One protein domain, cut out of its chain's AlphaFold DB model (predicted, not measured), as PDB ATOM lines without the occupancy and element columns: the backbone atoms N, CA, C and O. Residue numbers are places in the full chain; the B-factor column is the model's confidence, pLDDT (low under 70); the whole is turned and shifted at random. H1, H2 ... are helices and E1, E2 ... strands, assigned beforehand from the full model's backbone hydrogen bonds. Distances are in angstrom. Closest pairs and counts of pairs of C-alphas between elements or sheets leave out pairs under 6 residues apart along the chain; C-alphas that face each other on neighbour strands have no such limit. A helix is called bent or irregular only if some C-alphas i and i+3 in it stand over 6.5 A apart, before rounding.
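AT A GLANCE: This is residues 23 to 49 and 86 to 179 of the 180 residues of the protein "DUF4124 domain-containing protein" of Usitatibacter rugosus (UniProt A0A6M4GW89). What shape do these coordinates draw? A group of five helices is built round H1, which runs through the middle, and a small sheet of three strands sits at one end of the longest axis, with H3 near the other end. H5, the longest helix, partly covers one face of the sheet with residues 157 to 165, has a kink near residue 165, and goes on past H1 to H2. What is the make-up? The printed part has 121 residues with three named strands, E1 to E3, followed by five named helices, H1 to H5; the sheet's order is E2 E1 E3, all antiparallel, and the class is mostly helix. How large is it? It is compact, with a radius of gyration of the C-alphas of 14.3 A, and rounded, spanning 39 by 29 by 23 A.

HOW THE PARTS SIT: How is the sheet put together? E2, residues 32 to 36, and E3, residues 44 to 46, are edge strands, and E1, residues 23 to 26, is the inner strand. E2 and E1 form a hairpin, antiparallel at 150 degrees, with N 25 and O 33 within hydrogen-bond range at 2.8 A. E1 and E3 are antiparallel at 130 degrees, with N 46 and O 24 within range at 2.9 A. Which helices are on it? H5, residues 156 to 177, is on one face at a height over the sheet of 10.4 A, two layers in which a helix covers one face of a sheet; the closest C-alphas of E2 and H5 are those of Tyr 34 and Asn 161, 5.6 A apart. H5 lies over E2 and, only just, over E1, where 3 of its C-alphas fall, and runs across the strands, at 74 degrees to E2 on the local plane. H4, residues 135 to 151, only grazes the sheet, with its residues 147 to 151. What does the hub, H1, residues 87 to 105, touch? It touches H4 at a steep tilt of 41 degrees, the same way, closest at C-alphas Ala 93 and Val 141, 4.7 A, and with residues 99 to 105 alone it touches H5 at a steep tilt of 52 degrees, opposite ways, closest at C-alphas Ala 105 and Ala 163, 5.0 A. With residues 99 to 103 alone it touches H2, residues 109 to 123, a helical hairpin at a shallow tilt of 15 degrees, opposite ways, closest at C-alphas Asp 103 and Phe 109, 4.9 A. With residues 88 to 92 alone it touches H3, residues 125 to 131, about perpendicular at 79 degrees, closest at C-alphas Met 89 and Trp 131, 6.4 A. How do the helices' backbones run? Every O i to N i+4 pair is within hydrogen-bond range in H4, against 13 of 15 in H1, 9 of 11 in H2, 2 of 3 in H3 and 15 of 18 in H5.

IN THESE COORDINATES: Where do the strands begin? E1 begins at C-alpha 23, (96.392, 32.691, 31.407), and E2, residues 32 to 36, is 13.5 A long. How long are the longer helices? H1 is 26.1 A, H2 20.5 A, H4 23.8 A, and H5 30.1 A, ending at C-alpha 177, (106.097, 33.806, 13.848). Which helices are irregular? H2 is, with C-alphas 112 and 115 8.0 A apart, and H5 only just, with C-alphas 168 and 171 6.8 A apart.

THE WHOLE: How far does it reach? The two C-alphas farthest apart, those of Asp 41 and Ser 129, are 40.2 A apart. Where is the cut? Residues 50 to 85 are not printed, and C-alphas 49 and 86 are 15.3 A apart across the gap; of the links that are printed whole, E2 to E3 is short and the others are tight. Where is confidence low? The mean pLDDT of the printed part is 85.5, and residue 30, residues 35 to 37 and residues 44 to 49 are under 70.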
ATOM      1  N   THR A  23      96.504  34.132  31.545       71.06
ATOM      2  CA  THR A  23      96.392  32.691  31.407       71.06
ATOM      3  C   THR A  23      94.942  32.339  31.106       71.06
ATOM      4  O   THR A  23      94.020  32.836  31.760       71.06
ATOM      5  N   LYS A  24      94.726  31.488  30.099       76.00
ATOM      6  CA  LYS A  24      93.410  30.923  29.816       76.00
ATOM      7  C   LYS A  24      93.216  29.676  30.673       76.00
ATOM      8  O   LYS A  24      93.976  28.714  30.586       76.00
ATOM      9  N   CYS A  25      92.170  29.707  31.481       80.31
ATOM     10  CA  CYS A  25      91.787  28.652  32.396       80.31
ATOM     11  C   CYS A  25      90.463  28.046  31.943       80.31
ATOM     12  O   CYS A  25      89.547  28.763  31.539       80.31
ATOM     13  N   ILE A  26      90.377  26.723  31.987       78.69
ATOM     14  CA  ILE A  26      89.173  25.964  31.670       78.69
ATOM     15  C   ILE A  26      88.780  25.200  32.926       78.69
ATOM     16  O   ILE A  26      89.519  24.315  33.360       78.69
ATOM     17  N   ASP A  27      87.645  25.550  33.520       76.31
ATOM     18  CA  ASP A  27      87.162  24.863  34.717       76.31
ATOM     19  C   ASP A  27      86.593  23.465  34.393       76.31
ATOM     20  O   ASP A  27      86.486  23.048  33.233       76.31
ATOM     21  N   LYS A  28      86.200  22.719  35.432       74.38
ATOM     22  CA  LYS A  28      85.584  21.385  35.289       74.38
ATOM     23  C   LYS A  28      84.272  21.386  34.501       74.38
ATOM     24  O   LYS A  28      83.905  20.348  33.956       74.38
ATOM     25  N   ALA A  29      83.572  22.517  34.442       73.00
ATOM     26  CA  ALA A  29      82.353  22.690  33.661       73.00
ATOM     27  C   ALA A  29      82.642  23.074  32.194       73.00
ATOM     28  O   ALA A  29      81.711  23.214  31.403       73.00
ATOM     29  N   GLY A  30      83.914  23.227  31.812       65.62
ATOM     30  CA  GLY A  30      84.325  23.663  30.477       65.62
ATOM     31  C   GLY A  30      84.243  25.176  30.272       65.62
ATOM     32  O   GLY A  30      84.423  25.648  29.145       65.62
ATOM     33  N   LYS A  31      83.991  25.948  31.334       70.94
ATOM     34  CA  LYS A  31      83.937  27.406  31.287       70.94
ATOM     35  C   LYS A  31      85.339  27.954  31.097       70.94
ATOM     36  O   LYS A  31      86.269  27.582  31.807       70.94
ATOM     37  N   VAL A  32      85.468  28.887  30.162       71.75
ATOM     38  CA  VAL A  32      86.732  29.564  29.885       71.75
ATOM     39  C   VAL A  32      86.798  30.871  30.672       71.75
ATOM     40  O   VAL A  32      85.904  31.712  30.569       71.75
ATOM     41  N   THR A  33      87.874  31.062  31.425       73.06
ATOM     42  CA  THR A  33      88.256  32.344  32.018       73.06
ATOM     43  C   THR A  33      89.640  32.749  31.528       73.06
ATOM     44  O   THR A  33      90.486  31.915  31.228       73.06
ATOM     45  N   TYR A  34      89.861  34.054  31.412       73.06
ATOM     46  CA  TYR A  34      91.168  34.640  31.135       73.06
ATOM     47  C   TYR A  34      91.522  35.466  32.362       73.06
ATOM     48  O   TYR A  34      90.717  36.313  32.752       73.06
ATOM     49  N   GLN A  35      92.656  35.204  32.999       66.44
ATOM     50  CA  GLN A  35      93.032  35.863  34.253       66.44
ATOM     51  C   GLN A  35      94.533  36.120  34.331       66.44
ATOM     52  O   GLN A  35      95.317  35.441  33.675       66.44
ATOM     53  N   ASP A  36      94.935  37.093  35.140       65.94
ATOM     54  CA  ASP A  36      96.344  37.300  35.462       65.94
ATOM     55  C   ASP A  36      96.803  36.218  36.466       65.94
ATOM     56  O   ASP A  36      96.134  35.962  37.470       65.94
ATOM     57  N   GLY A  37      97.943  35.572  36.199       65.50
ATOM     58  CA  GLY A  37      98.528  34.551  37.079       65.50
ATOM     59  C   GLY A  37      97.980  33.126  36.892       65.50
ATOM     60  O   GLY A  37      97.327  32.808  35.901       65.50
ATOM     61  N   LYS A  38      98.298  32.236  37.844       72.25
ATOM     62  CA  LYS A  38      97.998  30.790  37.779       72.25
ATOM     63  C   LYS A  38      96.486  30.525  37.725       72.25
ATOM     64  O   LYS A  38      95.718  31.188  38.421       72.25
ATOM     65  N   CYS A  39      96.073  29.507  36.967       78.94
ATOM     66  CA  CYS A  39      94.716  28.968  37.044       78.94
ATOM     67  C   CYS A  39      94.414  28.359  38.425       78.94
ATOM     68  O   CYS A  39      95.331  27.839  39.069       78.94
ATOM     69  N   PRO A  40      93.143  28.380  38.873       75.56
ATOM     70  CA  PRO A  40      92.709  27.623  40.046       75.56
ATOM     71  C   PRO A  40      93.122  26.146  39.939       75.56
ATOM     72  O   PRO A  40      93.174  25.609  38.834       75.56
ATOM     73  N   ASP A  41      93.411  25.483  41.064       74.31
ATOM     74  CA  ASP A  41      93.965  24.114  41.063       74.31
ATOM     75  C   ASP A  41      93.035  23.067  40.421       74.31
ATOM     76  O   ASP A  41      93.476  21.994  40.016       74.31
ATOM     77  N   ASP A  42      91.746  23.373  40.301       75.69
ATOM     78  CA  ASP A  42      90.741  22.546  39.641       75.69
ATOM     79  C   ASP A  42      90.507  22.904  38.162       75.69
ATOM     80  O   ASP A  42      89.657  22.288  37.514       75.69
ATOM     81  N   SER A  43      91.261  23.864  37.622       73.75
ATOM     82  CA  SER A  43      91.152  24.355  36.251       73.75
ATOM     83  C   SER A  43      92.352  23.931  35.402       73.75
ATOM     84  O   SER A  43      93.503  23.980  35.832       73.75
ATOM     85  N   LYS A  44      92.094  23.546  34.150       69.31
ATOM     86  CA  LYS A  44      93.143  23.279  33.160       69.31
ATOM     87  C   LYS A  44      93.652  24.600  32.587       69.31
ATOM     88  O   LYS A  44      92.853  25.410  32.120       69.31
ATOM     89  N   THR A  45      94.966  24.789  32.565       59.31
ATOM     90  CA  THR A  45      95.587  25.856  31.779       59.31
ATOM     91  C   THR A  45      95.633  25.431  30.319       59.31
ATOM     92  O   THR A  45      96.182  24.381  29.996       59.31
ATOM     93  N   ASP A  46      95.077  26.250  29.439       61.84
ATOM     94  CA  ASP A  46      95.272  26.125  27.999       61.84
ATOM     95  C   ASP A  46      96.014  27.384  27.557       61.84
ATOM     96  O   ASP A  46      95.599  28.490  27.897       61.84
ATOM     97  N   ALA A  47      97.135  27.265  26.851       51.47
ATOM     98  CA  ALA A  47      97.744  28.460  26.276       51.47
ATOM     99  C   ALA A  47      96.761  29.030  25.239       51.47
ATOM    100  O   ALA A  47      96.151  28.268  24.480       51.47
ATOM    101  N   LEU A  48      96.597  30.358  25.145       49.50
ATOM    102  CA  LEU A  48      96.146  30.863  23.846       49.50
ATOM    103  C   LEU A  48      97.189  30.397  22.845       49.50
ATOM    104  O   LEU A  48      98.377  30.626  23.066       49.50
ATOM    105  N   LYS A  49      96.742  29.718  21.788       51.56
ATOM    106  CA  LYS A  49      97.612  29.245  20.716       51.56
ATOM    107  C   LYS A  49      98.335  30.450  20.122       51.56
ATOM    108  O   LYS A  49      97.793  31.175  19.292       51.56
ATOM    109  N   ASP A  86      94.547  15.918  12.905       83.06
ATOM    110  CA  ASP A  86      95.940  16.331  12.695       83.06
ATOM    111  C   ASP A  86      96.289  17.557  13.577       83.06
ATOM    112  O   ASP A  86      95.598  18.583  13.507       83.06
ATOM    113  N   PRO A  87      97.352  17.497  14.405       83.44
ATOM    114  CA  PRO A  87      97.720  18.598  15.295       83.44
ATOM    115  C   PRO A  87      97.987  19.924  14.573       83.44
ATOM    116  O   PRO A  87      97.591  20.977  15.072       83.44
ATOM    117  N   ALA A  88      98.600  19.890  13.386       85.38
ATOM    118  CA  ALA A  88      98.882  21.088  12.600       85.38
ATOM    119  C   ALA A  88      97.597  21.696  12.019       85.38
ATOM    120  O   ALA A  88      97.461  22.916  11.954       85.38
ATOM    121  N   MET A  89      96.616  20.868  11.652       89.94
ATOM    122  CA  MET A  89      95.284  21.345  11.259       89.94
ATOM    123  C   MET A  89      94.612  22.091  12.424       89.94
ATOM    124  O   MET A  89      94.167  23.232  12.272       89.94
ATOM    125  N   MET A  90      94.620  21.487  13.617       86.75
ATOM    126  CA  MET A  90      94.005  22.055  14.824       86.75
ATOM    127  C   MET A  90      94.697  23.328  15.325       86.75
ATOM    128  O   MET A  90      94.083  24.167  15.996       86.75
ATOM    129  N   GLU A  91      95.983  23.476  15.047       85.75
ATOM    130  CA  GLU A  91      96.756  24.692  15.281       85.75
ATOM    131  C   GLU A  91      96.298  25.836  14.367       85.75
ATOM    132  O   GLU A  91      95.938  26.913  14.852       85.75
ATOM    133  N   LEU A  92      96.261  25.592  13.053       89.06
ATOM    134  CA  LEU A  92      95.856  26.578  12.049       89.06
ATOM    135  C   LEU A  92      94.422  27.047  12.286       89.06
ATOM    136  O   LEU A  92      94.157  28.249  12.298       89.06
ATOM    137  N   ALA A  93      93.509  26.105  12.533       92.69
ATOM    138  CA  ALA A  93      92.117  26.407  12.844       92.69
ATOM    139  C   ALA A  93      91.988  27.200  14.157       92.69
ATOM    140  O   ALA A  93      91.177  28.125  14.269       92.69
ATOM    141  N   GLY A  94      92.820  26.878  15.154       88.50
ATOM    142  CA  GLY A  94      92.894  27.606  16.419       88.50
ATOM    143  C   GLY A  94      93.372  29.048  16.248       88.50
ATOM    144  O   GLY A  94      92.791  29.959  16.836       88.50
ATOM    145  N   THR A  95      94.384  29.270  15.412       92.56
ATOM    146  CA  THR A  95      94.910  30.612  15.122       92.56
ATOM    147  C   THR A  95      93.884  31.448  14.360       92.56
ATOM    148  O   THR A  95      93.595  32.572  14.763       92.56
ATOM    149  N   GLN A  96      93.271  30.884  13.314       94.94
ATOM    150  CA  GLN A  96      92.225  31.559  12.542       94.94
ATOM    151  C   GLN A  96      91.022  31.931  13.413       94.94
ATOM    152  O   GLN A  96      90.653  33.099  13.477       94.94
ATOM    153  N   SER A  97      90.463  30.973  14.156       94.31
ATOM    154  CA  SER A  97      89.330  31.260  15.044       94.31
ATOM    155  C   SER A  97      89.680  32.263  16.148       94.31
ATOM    156  O   SER A  97      88.836  33.080  16.505       94.31
ATOM    157  N   THR A  98      90.913  32.263  16.670       93.88
ATOM    158  CA  THR A  98      91.359  33.279  17.641       93.88
ATOM    159  C   THR A  98      91.406  34.669  17.012       93.88
ATOM    160  O   THR A  98      90.883  35.602  17.615       93.88
ATOM    161  N   PHE A  99      91.955  34.807  15.798       95.50
ATOM    162  CA  PHE A  99      91.972  36.084  15.080       95.50
ATOM    163  C   PHE A  99      90.553  36.614  14.828       95.50
ATOM    164  O   PHE A  99      90.282  37.777  15.118       95.50
ATOM    165  N   ASP A 100      89.631  35.753  14.390       95.06
ATOM    166  CA  ASP A 100      88.227  36.127  14.176       95.06
ATOM    167  C   ASP A 100      87.548  36.584  15.479       95.06
ATOM    168  O   ASP A 100      86.851  37.596  15.521       95.06
ATOM    169  N   ASN A 101      87.777  35.856  16.576       95.12
ATOM    170  CA  ASN A 101      87.214  36.195  17.882       95.12
ATOM    171  C   ASN A 101      87.783  37.513  18.434       95.12
ATOM    172  O   ASN A 101      87.102  38.202  19.198       95.12
ATOM    173  N   CYS A 102      89.013  37.882  18.064       95.38
ATOM    174  CA  CYS A 102      89.610  39.147  18.478       95.38
ATOM    175  C   CYS A 102      88.878  40.361  17.899       95.38
ATOM    176  O   CYS A 102      88.805  41.376  18.584       95.38
ATOM    177  N   ASP A 103      88.278  40.259  16.711       93.44
ATOM    178  CA  ASP A 103      87.454  41.342  16.156       93.44
ATOM    179  C   ASP A 103      86.132  41.512  16.910       93.44
ATOM    180  O   ASP A 103      85.689  42.631  17.164       93.44
ATOM    181  N   VAL A 104      85.552  40.400  17.377       92.50
ATOM    182  CA  VAL A 104      84.360  40.427  18.234       92.50
ATOM    183  C   VAL A 104      84.672  41.035  19.606       92.50
ATOM    184  O   VAL A 104      83.865  41.788  20.146       92.50
ATOM    185  N   ALA A 105      85.829  40.714  20.192       93.62
ATOM    186  CA  ALA A 105      86.215  41.198  21.520       93.62
ATOM    187  C   ALA A 105      86.795  42.621  21.526       93.62
ATOM    188  O   ALA A 105      86.647  43.343  22.510       93.62
ATOM    189  N   SER A 106      87.466  43.017  20.445       93.94
ATOM    190  CA  SER A 106      88.102  44.320  20.259       93.94
ATOM    191  C   SER A 106      87.680  44.872  18.895       93.94
ATOM    192  O   SER A 106      88.343  44.605  17.891       93.94
ATOM    193  N   PRO A 107      86.576  45.635  18.820       92.62
ATOM    194  CA  PRO A 107      86.062  46.130  17.550       92.62
ATOM    195  C   PRO A 107      87.128  46.829  16.691       92.62
ATOM    196  O   PRO A 107      87.917  47.659  17.163       92.62
ATOM    197  N   GLY A 108      87.167  46.473  15.405       92.25
ATOM    198  CA  GLY A 108      88.132  46.997  14.438       92.25
ATOM    199  C   GLY A 108      89.531  46.388  14.550       92.25
ATOM    200  O   GLY A 108      90.459  46.881  13.903       92.25
ATOM    201  N   PHE A 109      89.714  45.339  15.354       95.94
ATOM    202  CA  PHE A 109      90.982  44.625  15.464       95.94
ATOM    203  C   PHE A 109      91.432  44.066  14.115       95.94
ATOM    204  O   PHE A 109      92.606  44.217  13.771       95.94
ATOM    205  N   THR A 110      90.525  43.500  13.311       94.19
ATOM    206  CA  THR A 110      90.878  43.016  11.968       94.19
ATOM    207  C   THR A 110      91.326  44.160  11.064       94.19
ATOM    208  O   THR A 110      92.304  44.010  10.339       94.19
ATOM    209  N   GLY A 111      90.691  45.331  11.154       95.06
ATOM    210  CA  GLY A 111      91.101  46.511  10.386       95.06
ATOM    211  C   GLY A 111      92.513  46.993  10.736       95.06
ATOM    212  O   GLY A 111      93.283  47.338   9.845       95.06
ATOM    213  N   ARG A 112      92.886  46.966  12.022       96.38
ATOM    214  CA  ARG A 112      94.221  47.391  12.487       96.38
ATOM    215  C   ARG A 112      95.318  46.355  12.233       96.38
ATOM    216  O   ARG A 112      96.482  46.724  12.132       96.38
ATOM    217  N   ASN A 113      94.961  45.071  12.170       95.88
ATOM    218  CA  ASN A 113      95.930  43.969  12.213       95.88
ATOM    219  C   ASN A 113      95.835  42.988  11.037       95.88
ATOM    220  O   ASN A 113      96.548  41.981  11.015       95.88
ATOM    221  N   GLY A 114      94.989  43.283  10.049       93.56
ATOM    222  CA  GLY A 114      94.747  42.437   8.883       93.56
ATOM    223  C   GLY A 114      96.019  42.107   8.106       93.56
ATOM    224  O   GLY A 114      96.206  40.958   7.724       93.56
ATOM    225  N   GLU A 115      96.951  43.052   7.962       94.88
ATOM    226  CA  GLU A 115      98.238  42.800   7.296       94.88
ATOM    227  C   GLU A 115      99.081  41.742   8.020       94.88
ATOM    228  O   GLU A 115      99.666  40.869   7.383       94.88
ATOM    229  N   THR A 116      99.101  41.764   9.358       92.81
ATOM    230  CA  THR A 116      99.818  40.743  10.143       92.81
ATOM    231  C   THR A 116      99.171  39.370   9.940       92.81
ATOM    232  O   THR A 116      99.866  38.366   9.804       92.81
ATOM    233  N   TYR A 117      97.842  39.312   9.874       94.69
ATOM    234  CA  TYR A 117      97.126  38.063   9.622       94.69
ATOM    235  C   TYR A 117      97.331  37.532   8.200       94.69
ATOM    236  O   TYR A 117      97.583  36.343   8.027       94.69
ATOM    237  N   ILE A 118      97.309  38.404   7.187       94.88
ATOM    238  CA  ILE A 118      97.619  38.045   5.794       94.88
ATOM    239  C   ILE A 118      99.049  37.513   5.685       94.88
ATOM    240  O   ILE A 118      99.270  36.488   5.038       94.88
ATOM    241  N   GLY A 119     100.010  38.158   6.352       93.31
ATOM    242  CA  GLY A 119     101.383  37.665   6.436       93.31
ATOM    243  C   GLY A 119     101.436  36.249   7.006       93.31
ATOM    244  O   GLY A 119     102.066  35.370   6.419       93.31
ATOM    245  N   TRP A 120     100.719  35.999   8.108       93.50
ATOM    246  CA  TRP A 120     100.709  34.680   8.752       93.50
ATOM    247  C   TRP A 120     100.081  33.625   7.843       93.50
ATOM    248  O   TRP A 120     100.654  32.553   7.658       93.50
ATOM    249  N   ARG A 121      98.955  33.951   7.198       93.75
ATOM    250  CA  ARG A 121      98.310  33.068   6.216       93.75
ATOM    251  C   ARG A 121      99.228  32.752   5.039       93.75
ATOM    252  O   ARG A 121      99.254  31.617   4.582       93.75
ATOM    253  N   THR A 122      99.995  33.736   4.573       92.94
ATOM    254  CA  THR A 122     100.961  33.551   3.481       92.94
ATOM    255  C   THR A 122     102.056  32.565   3.883       92.94
ATOM    256  O   THR A 122     102.324  31.616   3.149       92.94
ATOM    257  N   GLN A 123     102.637  32.718   5.078       88.94
ATOM    258  CA  GLN A 123     103.646  31.794   5.609       88.94
ATOM    259  C   GLN A 123     103.069  30.386   5.856       88.94
ATOM    260  O   GLN A 123     103.732  29.382   5.606       88.94
ATOM    261  N   ALA A 124     101.806  30.302   6.282       88.88
ATOM    262  CA  ALA A 124     101.077  29.052   6.479       88.88
ATOM    263  C   ALA A 124     100.536  28.418   5.183       88.88
ATOM    264  O   ALA A 124      99.910  27.356   5.247       88.88
ATOM    265  N   GLY A 125     100.777  29.026   4.016       88.25
ATOM    266  CA  GLY A 125     100.102  28.714   2.754       88.25
ATOM    267  C   GLY A 125     100.123  27.235   2.357       88.25
ATOM    268  O   GLY A 125      99.098  26.710   1.933       88.25
ATOM    269  N   THR A 126     101.240  26.528   2.558       88.25
ATOM    270  CA  THR A 126     101.350  25.089   2.242       88.25
ATOM    271  C   THR A 126     100.458  24.214   3.123       88.25
ATOM    272  O   THR A 126      99.914  23.216   2.660       88.25
ATOM    273  N   LEU A 127     100.305  24.556   4.404       88.19
ATOM    274  CA  LEU A 127      99.430  23.794   5.293       88.19
ATOM    275  C   LEU A 127      97.966  24.216   5.130       88.19
ATOM    276  O   LEU A 127      97.079  23.368   5.201       88.19
ATOM    277  N   LEU A 128      97.704  25.500   4.875       91.50
ATOM    278  CA  LEU A 128      96.355  25.985   4.584       91.50
ATOM    279  C   LEU A 128      95.820  25.397   3.276       91.50
ATOM    280  O   LEU A 128      94.681  24.956   3.252       91.50
ATOM    281  N   SER A 129      96.629  25.266   2.222       92.12
ATOM    282  CA  SER A 129      96.175  24.634   0.974       92.12
ATOM    283  C   SER A 129      95.791  23.160   1.151       92.12
ATOM    284  O   SER A 129      94.903  22.673   0.453       92.12
ATOM    285  N   LYS A 130      96.414  22.461   2.110       91.06
ATOM    286  CA  LYS A 130      96.075  21.078   2.473       91.06
ATOM    287  C   LYS A 130      94.736  20.979   3.210       91.06
ATOM    288  O   LYS A 130      93.995  20.029   2.976       91.06
ATOM    289  N   TRP A 131      94.456  21.910   4.122       92.38
ATOM    290  CA  TRP A 131      93.383  21.749   5.109       92.38
ATOM    291  C   TRP A 131      92.202  22.695   4.939       92.38
ATOM    292  O   TRP A 131      91.083  22.322   5.253       92.38
ATOM    293  N   GLU A 132      92.411  23.914   4.455       93.19
ATOM    294  CA  GLU A 132      91.422  24.987   4.567       93.19
ATOM    295  C   GLU A 132      90.110  24.680   3.838       93.19
ATOM    296  O   GLU A 132      89.036  25.050   4.308       93.19
ATOM    297  N   ALA A 133      90.176  23.959   2.721       93.44
ATOM    298  CA  ALA A 133      88.991  23.558   1.972       93.44
ATOM    299  C   ALA A 133      88.262  22.340   2.570       93.44
ATOM    300  O   ALA A 133      87.189  21.984   2.079       93.44
ATOM    301  N   THR A 134      88.816  21.670   3.589       94.31
ATOM    302  CA  THR A 134      88.223  20.438   4.117       94.31
ATOM    303  C   THR A 134      87.131  20.723   5.158       94.31
ATOM    304  O   THR A 134      87.227  21.689   5.927       94.31
ATOM    305  N   PRO A 135      86.079  19.885   5.232       95.12
ATOM    306  CA  PRO A 135      85.029  20.030   6.240       95.12
ATOM    307  C   PRO A 135      85.550  19.966   7.679       95.12
ATOM    308  O   PRO A 135      85.018  20.642   8.559       95.12
ATOM    309  N   GLU A 136      86.593  19.175   7.933       91.06
ATOM    310  CA  GLU A 136      87.191  19.006   9.258       91.06
ATOM    311  C   GLU A 136      87.821  20.311   9.747       91.06
ATOM    312  O   GLU A 136      87.571  20.723  10.879       91.06
ATOM    313  N   TYR A 137      88.564  21.003   8.878       93.06
ATOM    314  CA  TYR A 137      89.149  22.302   9.201       93.06
ATOM    315  C   TYR A 137      88.075  23.354   9.471       93.06
ATOM    316  O   TYR A 137      88.123  24.049  10.489       93.06
ATOM    317  N   GLN A 138      87.066  23.442   8.601       96.12
ATOM    318  CA  GLN A 138      85.965  24.394   8.765       96.12
ATOM    319  C   GLN A 138      85.195  24.141  10.067       96.12
ATOM    320  O   GLN A 138      84.893  25.077  10.812       96.12
ATOM    321  N   ARG A 139      84.959  22.869  10.405       93.19
ATOM    322  CA  ARG A 139      84.361  22.470  11.682       93.19
ATOM    323  C   ARG A 139      85.252  22.843  12.867       93.19
ATOM    324  O   ARG A 139      84.737  23.325  13.871       93.19
ATOM    325  N   ALA A 140      86.567  22.662  12.771       88.69
ATOM    326  CA  ALA A 140      87.501  23.042  13.829       88.69
ATOM    327  C   ALA A 140      87.516  24.563  14.071       88.69
ATOM    328  O   ALA A 140      87.465  24.999  15.226       88.69
ATOM    329  N   VAL A 141      87.515  25.372  13.004       93.38
ATOM    330  CA  VAL A 141      87.412  26.838  13.090       93.38
ATOM    331  C   VAL A 141      86.093  27.244  13.747       93.38
ATOM    332  O   VAL A 141      86.094  28.015  14.711       93.38
ATOM    333  N   GLU A 142      84.967  26.699  13.282       94.81
ATOM    334  CA  GLU A 142      83.653  27.046  13.827       94.81
ATOM    335  C   GLU A 142      83.494  26.596  15.281       94.81
ATOM    336  O   GLU A 142      82.975  27.348  16.102       94.81
ATOM    337  N   ASN A 143      84.029  25.430  15.651       89.62
ATOM    338  CA  ASN A 143      84.073  24.985  17.042       89.62
ATOM    339  C   ASN A 143      84.845  25.973  17.930       89.62
ATOM    340  O   ASN A 143      84.424  26.248  19.056       89.62
ATOM    341  N   GLY A 144      85.959  26.531  17.443       85.94
ATOM    342  CA  GLY A 144      86.712  27.574  18.143       85.94
ATOM    343  C   GLY A 144      85.891  28.851  18.353       85.94
ATOM    344  O   GLY A 144      85.825  29.374  19.469       85.94
ATOM    345  N   ARG A 145      85.199  29.315  17.308       92.56
ATOM    346  CA  ARG A 145      84.306  30.487  17.366       92.56
ATOM    347  C   ARG A 145      83.117  30.253  18.301       92.56
ATOM    348  O   ARG A 145      82.830  31.082  19.161       92.56
ATOM    349  N   ALA A 146      82.455  29.103  18.199       87.62
ATOM    350  CA  ALA A 146      81.327  28.733  19.048       87.62
ATOM    351  C   ALA A 146      81.723  28.656  20.528       87.62
ATOM    352  O   ALA A 146      81.008  29.178  21.385       87.62
ATOM    353  N   LYS A 147      82.892  28.080  20.846       85.00
ATOM    354  CA  LYS A 147      83.418  28.062  22.220       85.00
ATOM    355  C   LYS A 147      83.611  29.471  22.774       85.00
ATOM    356  O   LYS A 147      83.237  29.705  23.921       85.00
ATOM    357  N   PHE A 148      84.146  30.400  21.984       88.12
ATOM    358  CA  PHE A 148      84.272  31.798  22.391       88.12
ATOM    359  C   PHE A 148      82.900  32.453  22.617       88.12
ATOM    360  O   PHE A 148      82.657  33.008  23.691       88.12
ATOM    361  N   ARG A 149      81.967  32.315  21.665       91.69
ATOM    362  CA  ARG A 149      80.607  32.871  21.784       91.69
ATOM    363  C   ARG A 149      79.855  32.354  23.009       91.69
ATOM    364  O   ARG A 149      79.160  33.127  23.652       91.69
ATOM    365  N   ASN A 150      80.014  31.080  23.351       84.69
ATOM    366  CA  ASN A 150      79.262  30.469  24.446       84.69
ATOM    367  C   ASN A 150      79.899  30.700  25.823       84.69
ATOM    368  O   ASN A 150      79.182  30.773  26.815       84.69
ATOM    369  N   ASN A 151      81.230  30.813  25.904       81.25
ATOM    370  CA  ASN A 151      81.933  30.851  27.194       81.25
ATOM    371  C   ASN A 151      82.511  32.221  27.554       81.25
ATOM    372  O   ASN A 151      82.698  32.509  28.737       81.25
ATOM    373  N   VAL A 152      82.817  33.051  26.555       85.31
ATOM    374  CA  VAL A 152      83.556  34.307  26.742       85.31
ATOM    375  C   VAL A 152      82.633  35.505  26.584       85.31
ATOM    376  O   VAL A 152      82.552  36.321  27.497       85.31
ATOM    377  N   VAL A 153      81.881  35.577  25.481       88.38
ATOM    378  CA  VAL A 153      80.975  36.705  25.184       88.38
ATOM    379  C   VAL A 153      79.963  37.000  26.303       88.38
ATOM    380  O   VAL A 153      79.787  38.176  26.616       88.38
ATOM    381  N   PRO A 154      79.335  36.010  26.972       90.75
ATOM    382  CA  PRO A 154      78.356  36.293  28.024       90.75
ATOM    383  C   PRO A 154      78.962  36.927  29.287       90.75
ATOM    384  O   PRO A 154      78.226  37.406  30.146       90.75
ATOM    385  N   SER A 155      80.291  36.916  29.435       87.81
ATOM    386  CA  SER A 155      81.001  37.465  30.589       87.81
ATOM    387  C   SER A 155      81.796  38.702  30.183       87.81
ATOM    388  O   SER A 155      82.830  38.598  29.528       87.81
ATOM    389  N   SER A 156      81.367  39.881  30.638       88.12
ATOM    390  CA  SER A 156      82.051  41.150  30.346       88.12
ATOM    391  C   SER A 156      83.511  41.170  30.812       88.12
ATOM    392  O   SER A 156      84.352  41.785  30.161       88.12
ATOM    393  N   ILE A 157      83.829  40.476  31.909       85.62
ATOM    394  CA  ILE A 157      85.201  40.339  32.415       85.62
ATOM    395  C   ILE A 157      86.017  39.427  31.494       85.62
ATOM    396  O   ILE A 157      87.123  39.784  31.095       85.62
ATOM    397  N   ALA A 158      85.474  38.264  31.113       82.38
ATOM    398  CA  ALA A 158      86.189  37.337  30.236       82.38
ATOM    399  C   ALA A 158      86.404  37.941  28.841       82.38
ATOM    400  O   ALA A 158      87.476  37.768  28.268       82.38
ATOM    401  N   LEU A 159      85.422  38.688  28.330       87.38
ATOM    402  CA  LEU A 159      85.506  39.403  27.060       87.38
ATOM    403  C   LEU A 159      86.595  40.485  27.084       87.38
ATOM    404  O   LEU A 159      87.422  40.526  26.176       87.38
ATOM    405  N   GLN A 160      86.653  41.306  28.139       88.19
ATOM    406  CA  GLN A 160      87.709  42.314  28.308       88.19
ATOM    407  C   GLN A 160      89.100  41.680  28.423       88.19
ATOM    408  O   GLN A 160      90.048  42.133  27.780       88.19
ATOM    409  N   ASN A 161      89.227  40.599  29.193       84.69
ATOM    410  CA  ASN A 161      90.505  39.911  29.349       84.69
ATOM    411  C   ASN A 161      90.940  39.222  28.050       84.69
ATOM    412  O   ASN A 161      92.123  39.256  27.709       84.69
ATOM    413  N   PHE A 162      90.003  38.664  27.278       88.25
ATOM    414  CA  PHE A 162      90.299  38.147  25.946       88.25
ATOM    415  C   PHE A 162      90.758  39.261  24.998       88.25
ATOM    416  O   PHE A 162      91.791  39.107  24.353       88.25
ATOM    417  N   ALA A 163      90.069  40.408  24.976       91.75
ATOM    418  CA  ALA A 163      90.462  41.566  24.173       91.75
ATOM    419  C   ALA A 163      91.880  42.057  24.518       91.75
ATOM    420  O   ALA A 163      92.701  42.260  23.625       91.75
ATOM    421  N   LYS A 164      92.212  42.162  25.814       89.69
ATOM    422  CA  LYS A 164      93.577  42.468  26.274       89.69
ATOM    423  C   LYS A 164      94.571  41.428  25.753       89.69
ATOM    424  O   LYS A 164      95.638  41.786  25.269       89.69
ATOM    425  N   THR A 165      94.203  40.152  25.794       87.19
ATOM    426  CA  THR A 165      95.070  39.054  25.351       87.19
ATOM    427  C   THR A 165      95.318  39.049  23.840       87.19
ATOM    428  O   THR A 165      96.428  38.731  23.403       87.19
ATOM    429  N   CYS A 166      94.330  39.454  23.040       91.62
ATOM    430  CA  CYS A 166      94.493  39.660  21.601       91.62
ATOM    431  C   CYS A 166      95.645  40.630  21.297       91.62
ATOM    432  O   CYS A 166      96.499  40.344  20.456       91.62
ATOM    433  N   GLU A 167      95.699  41.744  22.028       89.38
ATOM    434  CA  GLU A 167      96.693  42.800  21.830       89.38
ATOM    435  C   GLU A 167      98.055  42.450  22.459       89.38
ATOM    436  O   GLU A 167      99.099  42.709  21.860       89.38
ATOM    437  N   THR A 168      98.076  41.844  23.653       85.38
ATOM    438  CA  THR A 168      99.321  41.660  24.423       85.38
ATOM    439  C   THR A 168     100.027  40.329  24.198       85.38
ATOM    440  O   THR A 168     101.218  40.234  24.486       85.38
ATOM    441  N   GLN A 169      99.338  39.305  23.689       84.44
ATOM    442  CA  GLN A 169      99.928  37.976  23.496       84.44
ATOM    443  C   GLN A 169      99.740  37.454  22.081       84.44
ATOM    444  O   GLN A 169     100.719  37.088  21.429       84.44
ATOM    445  N   PHE A 170      98.504  37.441  21.583       89.38
ATOM    446  CA  PHE A 170      98.203  36.809  20.304       89.38
ATOM    447  C   PHE A 170      98.877  37.533  19.130       89.38
ATOM    448  O   PHE A 170      99.612  36.903  18.367       89.38
ATOM    449  N   LEU A 171      98.719  38.859  19.019       90.94
ATOM    450  CA  LEU A 171      99.399  39.631  17.974       90.94
ATOM    451  C   LEU A 171     100.922  39.603  18.071       90.94
ATOM    452  O   LEU A 171     101.555  39.382  17.038       90.94
ATOM    453  N   PRO A 172     101.549  39.825  19.244       88.56
ATOM    454  CA  PRO A 172     102.988  39.644  19.378       88.56
ATOM    455  C   PRO A 172     103.441  38.243  18.959       88.56
ATOM    456  O   PRO A 172     104.437  38.124  18.247       88.56
ATOM    457  N   GLY A 173     102.686  37.200  19.316       85.31
ATOM    458  CA  GLY A 173     102.923  35.826  18.872       85.31
ATOM    459  C   GLY A 173     102.908  35.694  17.347       85.31
ATOM    460  O   GLY A 173     103.883  35.217  16.769       85.31
ATOM    461  N   MET A 174     101.861  36.197  16.683       87.75
ATOM    462  CA  MET A 174     101.776  36.241  15.215       87.75
ATOM    463  C   MET A 174     102.947  37.002  14.587       87.75
ATOM    464  O   MET A 174     103.603  36.491  13.685       87.75
ATOM    465  N   LYS A 175     103.260  38.203  15.083       88.12
ATOM    466  CA  LYS A 175     104.379  39.018  14.583       88.12
ATOM    467  C   LYS A 175     105.723  38.312  14.746       88.12
ATOM    468  O   LYS A 175     106.588  38.456  13.890       88.12
ATOM    469  N   ASN A 176     105.909  37.555  15.823       84.25
ATOM    470  CA  ASN A 176     107.128  36.788  16.051       84.25
ATOM    471  C   ASN A 176     107.234  35.572  15.126       84.25
ATOM    472  O   ASN A 176     108.336  35.276  14.669       84.25
ATOM    473  N   ALA A 177     106.119  34.902  14.818       79.81
ATOM    474  CA  ALA A 177     106.097  33.806  13.848       79.81
ATOM    475  C   ALA A 177     106.525  34.278  12.443       79.81
ATOM    476  O   ALA A 177     107.262  33.574  11.762       79.81
ATOM    477  N   LEU A 178     106.170  35.516  12.075       79.62
ATOM    478  CA  LEU A 178     106.526  36.131  10.788       79.62
ATOM    479  C   LEU A 178     107.989  36.539  10.625       79.62
ATOM    480  O   LEU A 178     108.422  36.819   9.511       79.62
ATOM    481  N   ARG A 179     108.743  36.654  11.718       76.06
ATOM    482  CA  ARG A 179     110.148  37.098  11.684       76.06
ATOM    483  C   ARG A 179     111.142  35.949  11.509       76.06
ATOM    484  O   ARG A 179     112.343  36.205  11.505       76.06
TER     485      ARG A 179